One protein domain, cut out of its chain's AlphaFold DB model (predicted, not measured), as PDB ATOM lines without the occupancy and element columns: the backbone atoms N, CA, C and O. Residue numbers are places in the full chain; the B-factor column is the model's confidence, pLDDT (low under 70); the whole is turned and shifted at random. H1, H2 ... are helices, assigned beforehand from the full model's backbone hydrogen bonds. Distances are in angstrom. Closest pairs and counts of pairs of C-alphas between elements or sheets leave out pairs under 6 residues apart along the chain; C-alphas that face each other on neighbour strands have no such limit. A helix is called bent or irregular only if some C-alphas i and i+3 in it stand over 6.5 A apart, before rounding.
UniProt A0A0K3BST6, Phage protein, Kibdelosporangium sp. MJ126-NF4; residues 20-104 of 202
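What this domain is: This is residues 20 to 104 of the 202 residues of the protein "Phage protein" of Kibdelosporangium sp. MJ126-NF4 (UniProt A0A0K3BST6). Long helix H3 is the spine; H2 stands crosswise near its beginning, with short H1 beyond, while past a kink near residue 72 the chain folds back into H4, and H5 packs across H3 and H4. The all-helix printed part has 85 residues with five named helices, H1 to H5 in chain order, and is loose, radius of gyration of the C-alphas 14.8 A, spanning 41 by 23 by 17 A.

How they stand to each other: H1, residues 26 to 31, and H2, residues 33 to 45, only just touch, only at the corner, with 3 pairs of C-alphas within 8 A, Trp 29 and Thr 36 closest at 6.1 A. H3, residues 51 to 79, only just touches H2, also with 3 pairs, about perpendicular at 83 degrees; the C-alphas of Met 43 and Ala 54 are closest, 7.4 A. H4, residues 82 to 89, touches H5, residues 91 to 103, at a steep tilt of 57 degrees, closest C-alphas Leu 88 and Ala 94, 4.3 A. H5 touches H3 at a steep 61 degrees, closest C-alphas Ala 64 and Cys 98, 5.5 A. Every O i to N i+4 pair is within hydrogen-bond range in H1, H2 and H4, 20 of 25 in H3, 7 of 9 in H5.

Where its parts are: H1 begins at C-alpha 26 (-159.911, 161.689, 5.114); H5 ends at C-alpha 103 (-161.690, 125.987, -6.660). H3 measures 33.2 A and is irregular, C-alphas 71 and 74 being 9.6 A apart; H5, 19.1 A, only just is, with C-alphas 92 and 95 at 6.8 A.

The domain as a whole: The farthest C-alphas, Ser 20 and Asp 79, are 42.4 A apart. The printed part has no cut, and the four links are tight. Residues 20 to 24 and 47 to 50 have pLDDT under 70.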
ATOM      1  N   SER A  20    -174.820 154.189   0.590       48.03
ATOM      2  CA  SER A  20    -173.778 155.053   1.135       48.03
ATOM      3  C   SER A  20    -172.486 154.739   0.388       48.03
ATOM      4  O   SER A  20    -171.850 153.722   0.636       48.03
ATOM      5  N   ARG A  21    -172.113 155.591  -0.572       50.91
ATOM      6  CA  ARG A  21    -170.792 155.573  -1.199       50.91
ATOM      7  C   ARG A  21    -169.795 155.929  -0.112       50.91
ATOM      8  O   ARG A  21    -169.593 157.112   0.170       50.91
ATOM      9  N   ASP A  22    -169.268 154.905   0.547       58.84
ATOM     10  CA  ASP A  22    -168.436 155.070   1.725       58.84
ATOM     11  C   ASP A  22    -167.205 155.896   1.336       58.84
ATOM     12  O   ASP A  22    -166.395 155.511   0.483       58.84
ATOM     13  N   ARG A  23    -167.142 157.135   1.835       60.91
ATOM     14  CA  ARG A  23    -166.097 158.076   1.427       60.91
ATOM     15  C   ARG A  23    -164.810 157.608   2.073       60.91
ATOM     16  O   ARG A  23    -164.738 157.502   3.292       60.91
ATOM     17  N   ILE A  24    -163.788 157.385   1.247       65.56
ATOM     18  CA  ILE A  24    -162.443 157.034   1.706       65.56
ATOM     19  C   ILE A  24    -162.066 157.939   2.897       65.56
ATOM     20  O   ILE A  24    -162.109 159.165   2.734       65.56
ATOM     21  N   PRO A  25    -161.704 157.376   4.071       75.06
ATOM     22  CA  PRO A  25    -161.473 158.169   5.271       75.06
ATOM     23  C   PRO A  25    -160.443 159.271   5.011       75.06
ATOM     24  O   PRO A  25    -159.329 158.987   4.562       75.06
ATOM     25  N   LEU A  26    -160.792 160.526   5.314       74.25
ATOM     26  CA  LEU A  26    -159.911 161.689   5.114       74.25
ATOM     27  C   LEU A  26    -158.548 161.508   5.808       74.25
ATOM     28  O   LEU A  26    -157.519 161.908   5.268       74.25
ATOM     29  N   GLY A  27    -158.510 160.815   6.951       79.38
ATOM     30  CA  GLY A  27    -157.259 160.484   7.643       79.38
ATOM     31  C   GLY A  27    -156.283 159.656   6.794       79.38
ATOM     32  O   GLY A  27    -155.071 159.833   6.898       79.38
ATOM     33  N   ARG A  28    -156.781 158.805   5.887       84.56
ATOM     34  CA  ARG A  28    -155.936 157.991   4.999       84.56
ATOM     35  C   ARG A  28    -155.294 158.818   3.886       84.56
ATOM     36  O   ARG A  28    -154.179 158.507   3.478       84.56
ATOM     37  N   TRP A  29    -155.953 159.893   3.449       84.69
ATOM     38  CA  TRP A  29    -155.367 160.865   2.524       84.69
ATOM     39  C   TRP A  29    -154.199 161.624   3.154       84.69
ATOM     40  O   TRP A  29    -153.203 161.842   2.479       84.69
ATOM     41  N   ILE A  30    -154.283 161.967   4.442       85.38
ATOM     42  CA  ILE A  30    -153.188 162.641   5.161       85.38
ATOM     43  C   ILE A  30    -152.009 161.683   5.367       85.38
ATOM     44  O   ILE A  30    -150.861 162.042   5.121       85.38
ATOM     45  N   LEU A  31    -152.288 160.445   5.788       90.69
ATOM     46  CA  LEU A  31    -151.248 159.477   6.145       90.69
ATOM     47  C   LEU A  31    -150.607 158.795   4.925       90.69
ATOM     48  O   LEU A  31    -149.441 158.406   4.952       90.69
ATOM     49  N   SER A  32    -151.381 158.584   3.859       86.12
ATOM     50  CA  SER A  32    -150.941 157.869   2.661       86.12
ATOM     51  C   SER A  32    -151.630 158.403   1.398       86.12
ATOM     52  O   SER A  32    -152.405 157.681   0.758       86.12
ATOM     53  N   PRO A  33    -151.346 159.657   0.998       85.88
ATOM     54  CA  PRO A  33    -152.018 160.296  -0.134       85.88
ATOM     55  C   PRO A  33    -151.792 159.525  -1.435       85.88
ATOM     56  O   PRO A  33    -152.728 159.311  -2.196       85.88
ATOM     57  N   TRP A  34    -150.576 159.019  -1.660       89.00
ATOM     58  CA  TRP A  34    -150.229 158.307  -2.890       89.00
ATOM     59  C   TRP A  34    -150.970 156.972  -3.038       89.00
ATOM     60  O   TRP A  34    -151.608 156.725  -4.059       89.00
ATOM     61  N   ARG A  35    -150.947 156.113  -2.006       81.38
ATOM     62  CA  ARG A  35    -151.641 154.809  -2.047       81.38
ATOM     63  C   ARG A  35    -153.150 154.990  -2.154       81.38
ATOM     64  O   ARG A  35    -153.808 154.265  -2.896       81.38
ATOM     65  N   THR A  36    -153.674 155.987  -1.446       83.06
ATOM     66  CA  THR A  36    -155.091 156.339  -1.482       83.06
ATOM     67  C   THR A  36    -155.498 156.885  -2.851       83.06
ATOM     68  O   THR A  36    -156.547 156.506  -3.360       83.06
ATOM     69  N   TRP A  37    -154.650 157.690  -3.497       86.62
ATOM     70  CA  TRP A  37    -154.886 158.190  -4.851       86.62
ATOM     71  C   TRP A  37    -154.877 157.077  -5.904       86.62
ATOM     72  O   TRP A  37    -155.757 157.064  -6.760       86.62
ATOM     73  N   LEU A  38    -153.953 156.107  -5.834       86.19
ATOM     74  CA  LEU A  38    -153.960 154.945  -6.742       86.19
ATOM     75  C   LEU A  38    -155.257 154.138  -6.611       86.19
ATOM     76  O   LEU A  38    -155.850 153.758  -7.623       86.19
ATOM     77  N   LEU A  39    -155.702 153.902  -5.373       81.75
ATOM     78  CA  LEU A  39    -156.951 153.199  -5.093       81.75
ATOM     79  C   LEU A  39    -158.153 153.994  -5.608       81.75
ATOM     80  O   LEU A  39    -158.976 153.447  -6.331       81.75
ATOM     81  N   TRP A  40    -158.220 155.292  -5.307       84.06
ATOM     82  CA  TRP A  40    -159.282 156.182  -5.770       84.06
ATOM     83  C   TRP A  40    -159.348 156.244  -7.295       84.06
ATOM     84  O   TRP A  40    -160.413 156.044  -7.872       84.06
ATOM     85  N   ARG A  41    -158.203 156.439  -7.960       86.12
ATOM     86  CA  ARG A  41    -158.094 156.433  -9.422       86.12
ATOM     87  C   ARG A  41    -158.660 155.131  -9.982       86.12
ATOM     88  O   ARG A  41    -159.441 155.165 -10.928       86.12
ATOM     89  N   ARG A  42    -158.315 153.993  -9.377       78.38
ATOM     90  CA  ARG A  42    -158.828 152.676  -9.765       78.38
ATOM     91  C   ARG A  42    -160.324 152.519  -9.466       78.38
ATOM     92  O   ARG A  42    -161.033 152.013 -10.317       78.38
ATOM     93  N   MET A  43    -160.848 153.015  -8.351       79.06
ATOM     94  CA  MET A  43    -162.293 152.993  -8.078       79.06
ATOM     95  C   MET A  43    -163.088 153.843  -9.078       79.06
ATOM     96  O   MET A  43    -164.140 153.416  -9.541       79.06
ATOM     97  N   VAL A  44    -162.574 155.025  -9.438       76.69
ATOM     98  CA  VAL A  44    -163.214 155.950 -10.388       76.69
ATOM     99  C   VAL A  44    -163.189 155.394 -11.810       76.69
ATOM    100  O   VAL A  44    -164.221 155.385 -12.472       76.69
ATOM    101  N   LEU A  45    -162.042 154.875 -12.268       79.31
ATOM    102  CA  LEU A  45    -161.918 154.259 -13.597       79.31
ATOM    103  C   LEU A  45    -162.812 153.025 -13.762       79.31
ATOM    104  O   LEU A  45    -163.236 152.730 -14.872       79.31
ATOM    105  N   TRP A  46    -163.089 152.314 -12.669       74.25
ATOM    106  CA  TRP A  46    -163.820 151.048 -12.678       74.25
ATOM    107  C   TRP A  46    -165.262 151.192 -12.166       74.25
ATOM    108  O   TRP A  46    -165.941 150.187 -11.990       74.25
ATOM    109  N   GLN A  47    -165.726 152.427 -11.916       66.12
ATOM    110  CA  GLN A  47    -167.044 152.752 -11.343       66.12
ATOM    111  C   GLN A  47    -167.407 151.924 -10.091       66.12
ATOM    112  O   GLN A  47    -168.580 151.731  -9.777       66.12
ATOM    113  N   ILE A  48    -166.404 151.471  -9.330       64.38
ATOM    114  CA  ILE A  48    -166.616 150.729  -8.084       64.38
ATOM    115  C   ILE A  48    -167.120 151.734  -7.047       64.38
ATOM    116  O   ILE A  48    -166.463 152.747  -6.770       64.38
ATOM    117  N   ALA A  49    -168.327 151.501  -6.533       64.44
ATOM    118  CA  ALA A  49    -169.003 152.420  -5.623       64.44
ATOM    119  C   ALA A  49    -168.584 152.268  -4.160       64.44
ATOM    120  O   ALA A  49    -168.785 153.201  -3.387       64.44
ATOM    121  N   ASP A  50    -167.961 151.146  -3.808       68.94
ATOM    122  CA  ASP A  50    -167.683 150.781  -2.426       68.94
ATOM    123  C   ASP A  50    -166.175 150.612  -2.173       68.94
ATOM    124  O   ASP A  50    -165.475 149.874  -2.872       68.94
ATOM    125  N   TYR A  51    -165.660 151.343  -1.182       72.75
ATOM    126  CA  TYR A  51    -164.266 151.273  -0.741       72.75
ATOM    127  C   TYR A  51    -163.947 149.934  -0.073       72.75
ATOM    128  O   TYR A  51    -162.847 149.408  -0.270       72.75
ATOM    129  N   HIS A  52    -164.894 149.381   0.687       72.94
ATOM    130  CA  HIS A  52    -164.723 148.102   1.360       72.94
ATOM    131  C   HIS A  52    -164.602 146.966   0.344       72.94
ATOM    132  O   HIS A  52    -163.653 146.194   0.433       72.94
ATOM    133  N   ASP A  53    -165.431 146.955  -0.707       78.31
ATOM    134  CA  ASP A  53    -165.326 145.956  -1.786       78.31
ATOM    135  C   ASP A  53    -163.963 146.023  -2.506       78.31
ATOM    136  O   ASP A  53    -163.361 144.996  -2.824       78.31
ATOM    137  N   ALA A  54    -163.406 147.225  -2.701       76.50
ATOM    138  CA  ALA A  54    -162.062 147.371  -3.264       76.50
ATOM    139  C   ALA A  54    -160.972 146.808  -2.332       76.50
ATOM    140  O   ALA A  54    -160.021 146.176  -2.799       76.50
ATOM    141  N   LEU A  55    -161.106 147.021  -1.020       82.19
ATOM    142  CA  LEU A  55    -160.167 146.517  -0.018       82.19
ATOM    143  C   LEU A  55    -160.246 144.989   0.123       82.19
ATOM    144  O   LEU A  55    -159.214 144.317   0.185       82.19
ATOM    145  N   ASP A  56    -161.459 144.444   0.129       84.75
ATOM    146  CA  ASP A  56    -161.707 143.007   0.195       84.75
ATOM    147  C   ASP A  56    -161.174 142.320  -1.061       84.75
ATOM    148  O   ASP A  56    -160.486 141.301  -0.969       84.75
ATOM    149  N   MET A  57    -161.360 142.925  -2.238       85.62
ATOM    150  CA  MET A  57    -160.748 142.446  -3.477       85.62
ATOM    151  C   MET A  57    -159.217 142.403  -3.387       85.62
ATOM    152  O   MET A  57    -158.596 141.424  -3.805       85.62
ATOM    153  N   GLU A  58    -158.575 143.426  -2.812       87.62
ATOM    154  CA  GLU A  58    -157.125 143.387  -2.586       87.62
ATOM    155  C   GLU A  58    -156.713 142.239  -1.657       87.62
ATOM    156  O   GLU A  58    -155.687 141.593  -1.893       87.62
ATOM    157  N   ALA A  59    -157.491 141.974  -0.606       90.31
ATOM    158  CA  ALA A  59    -157.247 140.858   0.299       90.31
ATOM    159  C   ALA A  59    -157.407 139.506  -0.419       90.31
ATOM    160  O   ALA A  59    -156.546 138.633  -0.270       90.31
ATOM    161  N   HIS A  60    -158.437 139.360  -1.257       90.75
ATOM    162  CA  HIS A  60    -158.650 138.178  -2.091       90.75
ATOM    163  C   HIS A  60    -157.481 137.934  -3.049       90.75
ATOM    164  O   HIS A  60    -156.955 136.823  -3.085       90.75
ATOM    165  N   ILE A  61    -156.998 138.969  -3.744       90.81
ATOM    166  CA  ILE A  61    -155.845 138.860  -4.654       90.81
ATOM    167  C   ILE A  61    -154.579 138.443  -3.896       90.81
ATOM    168  O   ILE A  61    -153.810 137.608  -4.381       90.81
ATOM    169  N   ARG A  62    -154.342 138.998  -2.698       93.12
ATOM    170  CA  ARG A  62    -153.200 138.591  -1.860       93.12
ATOM    171  C   ARG A  62    -153.306 137.123  -1.468       93.12
ATOM    172  O   ARG A  62    -152.329 136.401  -1.631       93.12
ATOM    173  N   ARG A  63    -154.483 136.679  -1.019       93.12
ATOM    174  CA  ARG A  63    -154.726 135.280  -0.649       93.12
ATOM    175  C   ARG A  63    -154.525 134.335  -1.831       93.12
ATOM    176  O   ARG A  63    -153.828 133.340  -1.681       93.12
ATOM    177  N   ALA A  64    -155.060 134.682  -2.999       91.00
ATOM    178  CA  ALA A  64    -154.902 133.908  -4.226       91.00
ATOM    179  C   ALA A  64    -153.426 133.784  -4.634       91.00
ATOM    180  O   ALA A  64    -152.954 132.700  -4.966       91.00
ATOM    181  N   ARG A  65    -152.651 134.875  -4.534       92.00
ATOM    182  CA  ARG A  65    -151.200 134.838  -4.775       92.00
ATOM    183  C   ARG A  65    -150.468 133.962  -3.758       92.00
ATOM    184  O   ARG A  65    -149.526 133.280  -4.139       92.00
ATOM    185  N   THR A  66    -150.866 133.988  -2.488       92.25
ATOM    186  CA  THR A  66    -150.289 133.101  -1.470       92.25
ATOM    187  C   THR A  66    -150.599 131.639  -1.776       92.25
ATOM    188  O   THR A  66    -149.684 130.832  -1.707       92.25
ATOM    189  N   GLN A  67    -151.826 131.308  -2.187       90.38
ATOM    190  CA  GLN A  67    -152.186 129.948  -2.610       90.38
ATOM    191  C   GLN A  67    -151.341 129.488  -3.803       90.38
ATOM    192  O   GLN A  67    -150.694 128.451  -3.720       90.38
ATOM    193  N   LEU A  68    -151.218 130.322  -4.842       90.12
ATOM    194  CA  LEU A  68    -150.311 130.072  -5.971       90.12
ATOM    195  C   LEU A  68    -148.856 129.867  -5.517       90.12
ATOM    196  O   LEU A  68    -148.152 129.003  -6.024       90.12
ATOM    197  N   HIS A  69    -148.383 130.650  -4.549       90.50
ATOM    198  CA  HIS A  69    -147.031 130.494  -4.022       90.50
ATOM    199  C   HIS A  69    -146.862 129.201  -3.207       90.50
ATOM    200  O   HIS A  69    -145.774 128.632  -3.187       90.50
ATOM    201  N   THR A  70    -147.904 128.737  -2.518       88.38
ATOM    202  CA  THR A  70    -147.889 127.467  -1.779       88.38
ATOM    203  C   THR A  70    -147.912 126.267  -2.724       88.38
ATOM    204  O   THR A  70    -147.183 125.312  -2.483       88.38
ATOM    205  N   GLU A  71    -148.690 126.327  -3.806       87.50
ATOM    206  CA  GLU A  71    -148.821 125.229  -4.774       87.50
ATOM    207  C   GLU A  71    -147.613 125.107  -5.714       87.50
ATOM    208  O   GLU A  71    -147.149 124.002  -5.980       87.50
ATOM    209  N   TYR A  72    -147.076 126.232  -6.198       87.75
ATOM    210  CA  TYR A  72    -146.026 126.252  -7.228       87.75
ATOM    211  C   TYR A  72    -144.653 126.737  -6.716       87.75
ATOM    212  O   TYR A  72    -143.668 126.745  -7.453       87.75
ATOM    213  N   GLY A  73    -144.551 127.175  -5.458       90.69
ATOM    214  CA  GLY A  73    -143.293 127.626  -4.855       90.69
ATOM    215  C   GLY A  73    -142.770 128.969  -5.389       90.69
ATOM    216  O   GLY A  73    -143.516 129.850  -5.820       90.69
ATOM    217  N   SER A  74    -141.446 129.158  -5.345       87.31
ATOM    218  CA  SER A  74    -140.797 130.447  -5.653       87.31
ATOM    219  C   SER A  74    -140.898 130.867  -7.127       87.31
ATOM    220  O   SER A  74    -140.862 132.063  -7.427       87.31
ATOM    221  N   HIS A  75    -141.048 129.911  -8.050       89.50
ATOM    222  CA  HIS A  75    -141.160 130.158  -9.493       89.50
ATOM    223  C   HIS A  75    -142.612 130.149  -9.998       89.50
ATOM    224  O   HIS A  75    -142.838 130.147 -11.207       89.50
ATOM    225  N   TRP A  76    -143.595 130.296  -9.097       87.50
ATOM    226  CA  TRP A  76    -145.028 130.193  -9.403       87.50
ATOM    227  C   TRP A  76    -145.513 131.001 -10.609       87.50
ATOM    228  O   TRP A  76    -146.450 130.593 -11.278       87.50
ATOM    229  N   LYS A  77    -144.896 132.142 -10.940       87.81
ATOM    230  CA  LYS A  77    -145.291 132.930 -12.122       87.81
ATOM    231  C   LYS A  77    -145.043 132.213 -13.452       87.81
ATOM    232  O   LYS A  77    -145.678 132.569 -14.437       87.81
ATOM    233  N   ARG A  78    -144.065 131.305 -13.490       88.56
ATOM    234  CA  ARG A  78    -143.712 130.494 -14.662       88.56
ATOM    235  C   ARG A  78    -144.450 129.159 -14.652       88.56
ATOM    236  O   ARG A  78    -144.856 128.705 -15.713       88.56
ATOM    237  N   ASP A  79    -144.631 128.587 -13.465       85.62
ATOM    238  CA  ASP A  79    -145.171 127.237 -13.299       85.62
ATOM    239  C   ASP A  79    -146.708 127.215 -13.222       85.62
ATOM    240  O   ASP A  79    -147.338 126.220 -13.580       85.62
ATOM    241  N   ALA A  80    -147.332 128.316 -12.790       88.62
ATOM    242  CA  ALA A  80    -148.783 128.442 -12.765       88.62
ATOM    243  C   ALA A  80    -149.364 128.656 -14.174       88.62
ATOM    244  O   ALA A  80    -148.717 129.264 -15.032       88.62
ATOM    245  N   PRO A  81    -150.628 128.248 -14.408       88.81
ATOM    246  CA  PRO A  81    -151.323 128.505 -15.661       88.81
ATOM    247  C   PRO A  81    -151.260 129.988 -16.041       88.81
ATOM    248  O   PRO A  81    -151.733 130.852 -15.295       88.81
ATOM    249  N   ALA A  82    -150.708 130.279 -17.222       89.38
ATOM    250  CA  ALA A  82    -150.525 131.649 -17.710       89.38
ATOM    251  C   ALA A  82    -151.844 132.440 -17.741       89.38
ATOM    252  O   ALA A  82    -151.849 133.640 -17.465       89.38
ATOM    253  N   ASP A  83    -152.961 131.749 -17.993       89.94
ATOM    254  CA  ASP A  83    -154.317 132.298 -17.940       89.94
ATOM    255  C   ASP A  83    -154.649 132.872 -16.551       89.94
ATOM    256  O   ASP A  83    -155.041 134.029 -16.428       89.94
ATOM    257  N   LEU A  84    -154.380 132.125 -15.472       88.50
ATOM    258  CA  LEU A  84    -154.629 132.581 -14.098       88.50
ATOM    259  C   LEU A  84    -153.723 133.750 -13.707       88.50
ATOM    260  O   LEU A  84    -154.179 134.707 -13.079       88.50
ATOM    261  N   VAL A  85    -152.446 133.702 -14.098       90.62
ATOM    262  CA  VAL A  85    -151.488 134.787 -13.826       90.62
ATOM    263  C   VAL A  85    -151.906 136.069 -14.553       90.62
ATOM    264  O   VAL A  85    -151.861 137.156 -13.969       90.62
ATOM    265  N   TRP A  86    -152.349 135.958 -15.807       92.69
ATOM    266  CA  TRP A  86    -152.864 137.079 -16.588       92.69
ATOM    267  C   TRP A  86    -154.166 137.635 -15.998       92.69
ATOM    268  O   TRP A  86    -154.269 138.847 -15.782       92.69
ATOM    269  N   MET A  87    -155.127 136.770 -15.657       90.56
ATOM    270  CA  MET A  87    -156.395 137.179 -15.053       90.56
ATOM    271  C   MET A  87    -156.184 137.868 -13.698       90.56
ATOM    272  O   MET A  87    -156.825 138.875 -13.424       90.56
ATOM    273  N   LEU A  88    -155.246 137.400 -12.866       87.56
ATOM    274  CA  LEU A  88    -154.959 138.011 -11.562       87.56
ATOM    275  C   LEU A  88    -154.370 139.427 -11.690       87.56
ATOM    276  O   LEU A  88    -154.622 140.289 -10.847       87.56
ATOM    277  N   ASN A  89    -153.598 139.684 -12.750       86.69
ATOM    278  CA  ASN A  89    -153.043 141.010 -13.036       86.69
ATOM    279  C   ASN A  89    -154.062 141.940 -13.719       86.69
ATOM    280  O   ASN A  89    -153.934 143.166 -13.638       86.69
ATOM    281  N   THR A  90    -155.091 141.378 -14.352       85.62
ATOM    282  CA  THR A  90    -156.095 142.120 -15.117       85.62
ATOM    283  C   THR A  90    -157.350 142.302 -14.270       85.62
ATOM    284  O   THR A  90    -158.094 141.368 -13.996       85.62
ATOM    285  N   ALA A  91    -157.615 143.533 -13.838       71.81
ATOM    286  CA  ALA A  91    -158.609 143.808 -12.797       71.81
ATOM    287  C   ALA A  91    -160.066 143.323 -13.020       71.81
ATOM    288  O   ALA A  91    -160.673 142.972 -12.009       71.81
ATOM    289  N   PRO A  92    -160.647 143.236 -14.242       77.62
ATOM    290  CA  PRO A  92    -161.997 142.696 -14.418       77.62
ATOM    291  C   PRO A  92    -162.021 141.185 -14.171       77.62
ATOM    292  O   PRO A  92    -162.997 140.646 -13.663       77.62
ATOM    293  N   PHE A  93    -160.922 140.509 -14.503       85.06
ATOM    294  CA  PHE A  93    -160.775 139.064 -14.410       85.06
ATOM    295  C   PHE A  93    -160.156 138.629 -13.083       85.06
ATOM    296  O   PHE A  93    -160.198 137.450 -12.758       85.06
ATOM    297  N   ALA A  94    -159.639 139.556 -12.273       83.94
ATOM    298  CA  ALA A  94    -159.016 139.234 -10.993       83.94
ATOM    299  C   ALA A  94    -159.989 138.538 -10.024       83.94
ATOM    300  O   ALA A  94    -159.590 137.604  -9.329       83.94
ATOM    301  N   ARG A  95    -161.272 138.936 -10.015       85.19
ATOM    302  CA  ARG A  95    -162.319 138.274  -9.214       85.19
ATOM    303  C   ARG A  95    -162.536 136.830  -9.676       85.19
ATOM    304  O   ARG A  95    -162.615 135.927  -8.847       85.19
ATOM    305  N   GLU A  96    -162.569 136.619 -10.988       88.38
ATOM    306  CA  GLU A  96    -162.704 135.290 -11.585       88.38
ATOM    307  C   GLU A  96    -161.465 134.424 -11.328       88.38
ATOM    308  O   GLU A  96    -161.598 133.271 -10.933       88.38
ATOM    309  N   ALA A  97    -160.260 134.991 -11.430       87.19
ATOM    310  CA  ALA A  97    -159.015 134.311 -11.080       87.19
ATOM    311  C   ALA A  97    -159.033 133.832  -9.627       87.19
ATOM    312  O   ALA A  97    -158.746 132.669  -9.363       87.19
ATOM    313  N   CYS A  98    -159.415 134.704  -8.687       87.31
ATOM    314  CA  CYS A  98    -159.508 134.347  -7.272       87.31
ATOM    315  C   CYS A  98    -160.516 133.216  -7.039       87.31
ATOM    316  O   CYS A  98    -160.237 132.307  -6.260       87.31
ATOM    317  N   ARG A  99    -161.663 133.242  -7.731       87.38
ATOM    318  CA  ARG A  99    -162.662 132.167  -7.674       87.38
ATOM    319  C   ARG A  99    -162.084 130.850  -8.189       87.38
ATOM    320  O   ARG A  99    -162.184 129.848  -7.494       87.38
ATOM    321  N   ARG A 100    -161.440 130.866  -9.362       87.19
ATOM    322  CA  ARG A 100    -160.833 129.675  -9.978       87.19
ATOM    323  C   ARG A 100    -159.716 129.095  -9.117       87.19
ATOM    324  O   ARG A 100    -159.679 127.884  -8.948       87.19
ATOM    325  N   ILE A 101    -158.873 129.941  -8.523       86.06
ATOM    326  CA  ILE A 101    -157.809 129.511  -7.604       86.06
ATOM    327  C   ILE A 101    -158.405 128.915  -6.324       86.06
ATOM    328  O   ILE A 101    -157.952 127.877  -5.872       86.06
ATOM    329  N   GLY A 102    -159.479 129.502  -5.788       82.38
ATOM    330  CA  GLY A 102    -160.195 128.932  -4.642       82.38
ATOM    331  C   GLY A 102    -160.897 127.597  -4.932       82.38
ATOM    332  O   GLY A 102    -161.227 126.879  -3.993       82.38
ATOM    333  N   THR A 103    -161.135 127.275  -6.209       79.12
ATOM    334  CA  THR A 103    -161.690 125.987  -6.660       79.12
ATOM    335  C   THR A 103    -160.645 125.016  -7.189       79.12
ATOM    336  O   THR A 103    -161.011 123.879  -7.493       79.12
ATOM    337  N   LEU A 104    -159.380 125.434  -7.337       70.19
ATOM    338  CA  LEU A 104    -158.312 124.471  -7.573       70.19
ATOM    339  C   LEU A 104    -158.396 123.504  -6.392       70.19
ATOM    340  O   LEU A 104    -158.434 123.971  -5.247       70.19
TER     341      LEU A 104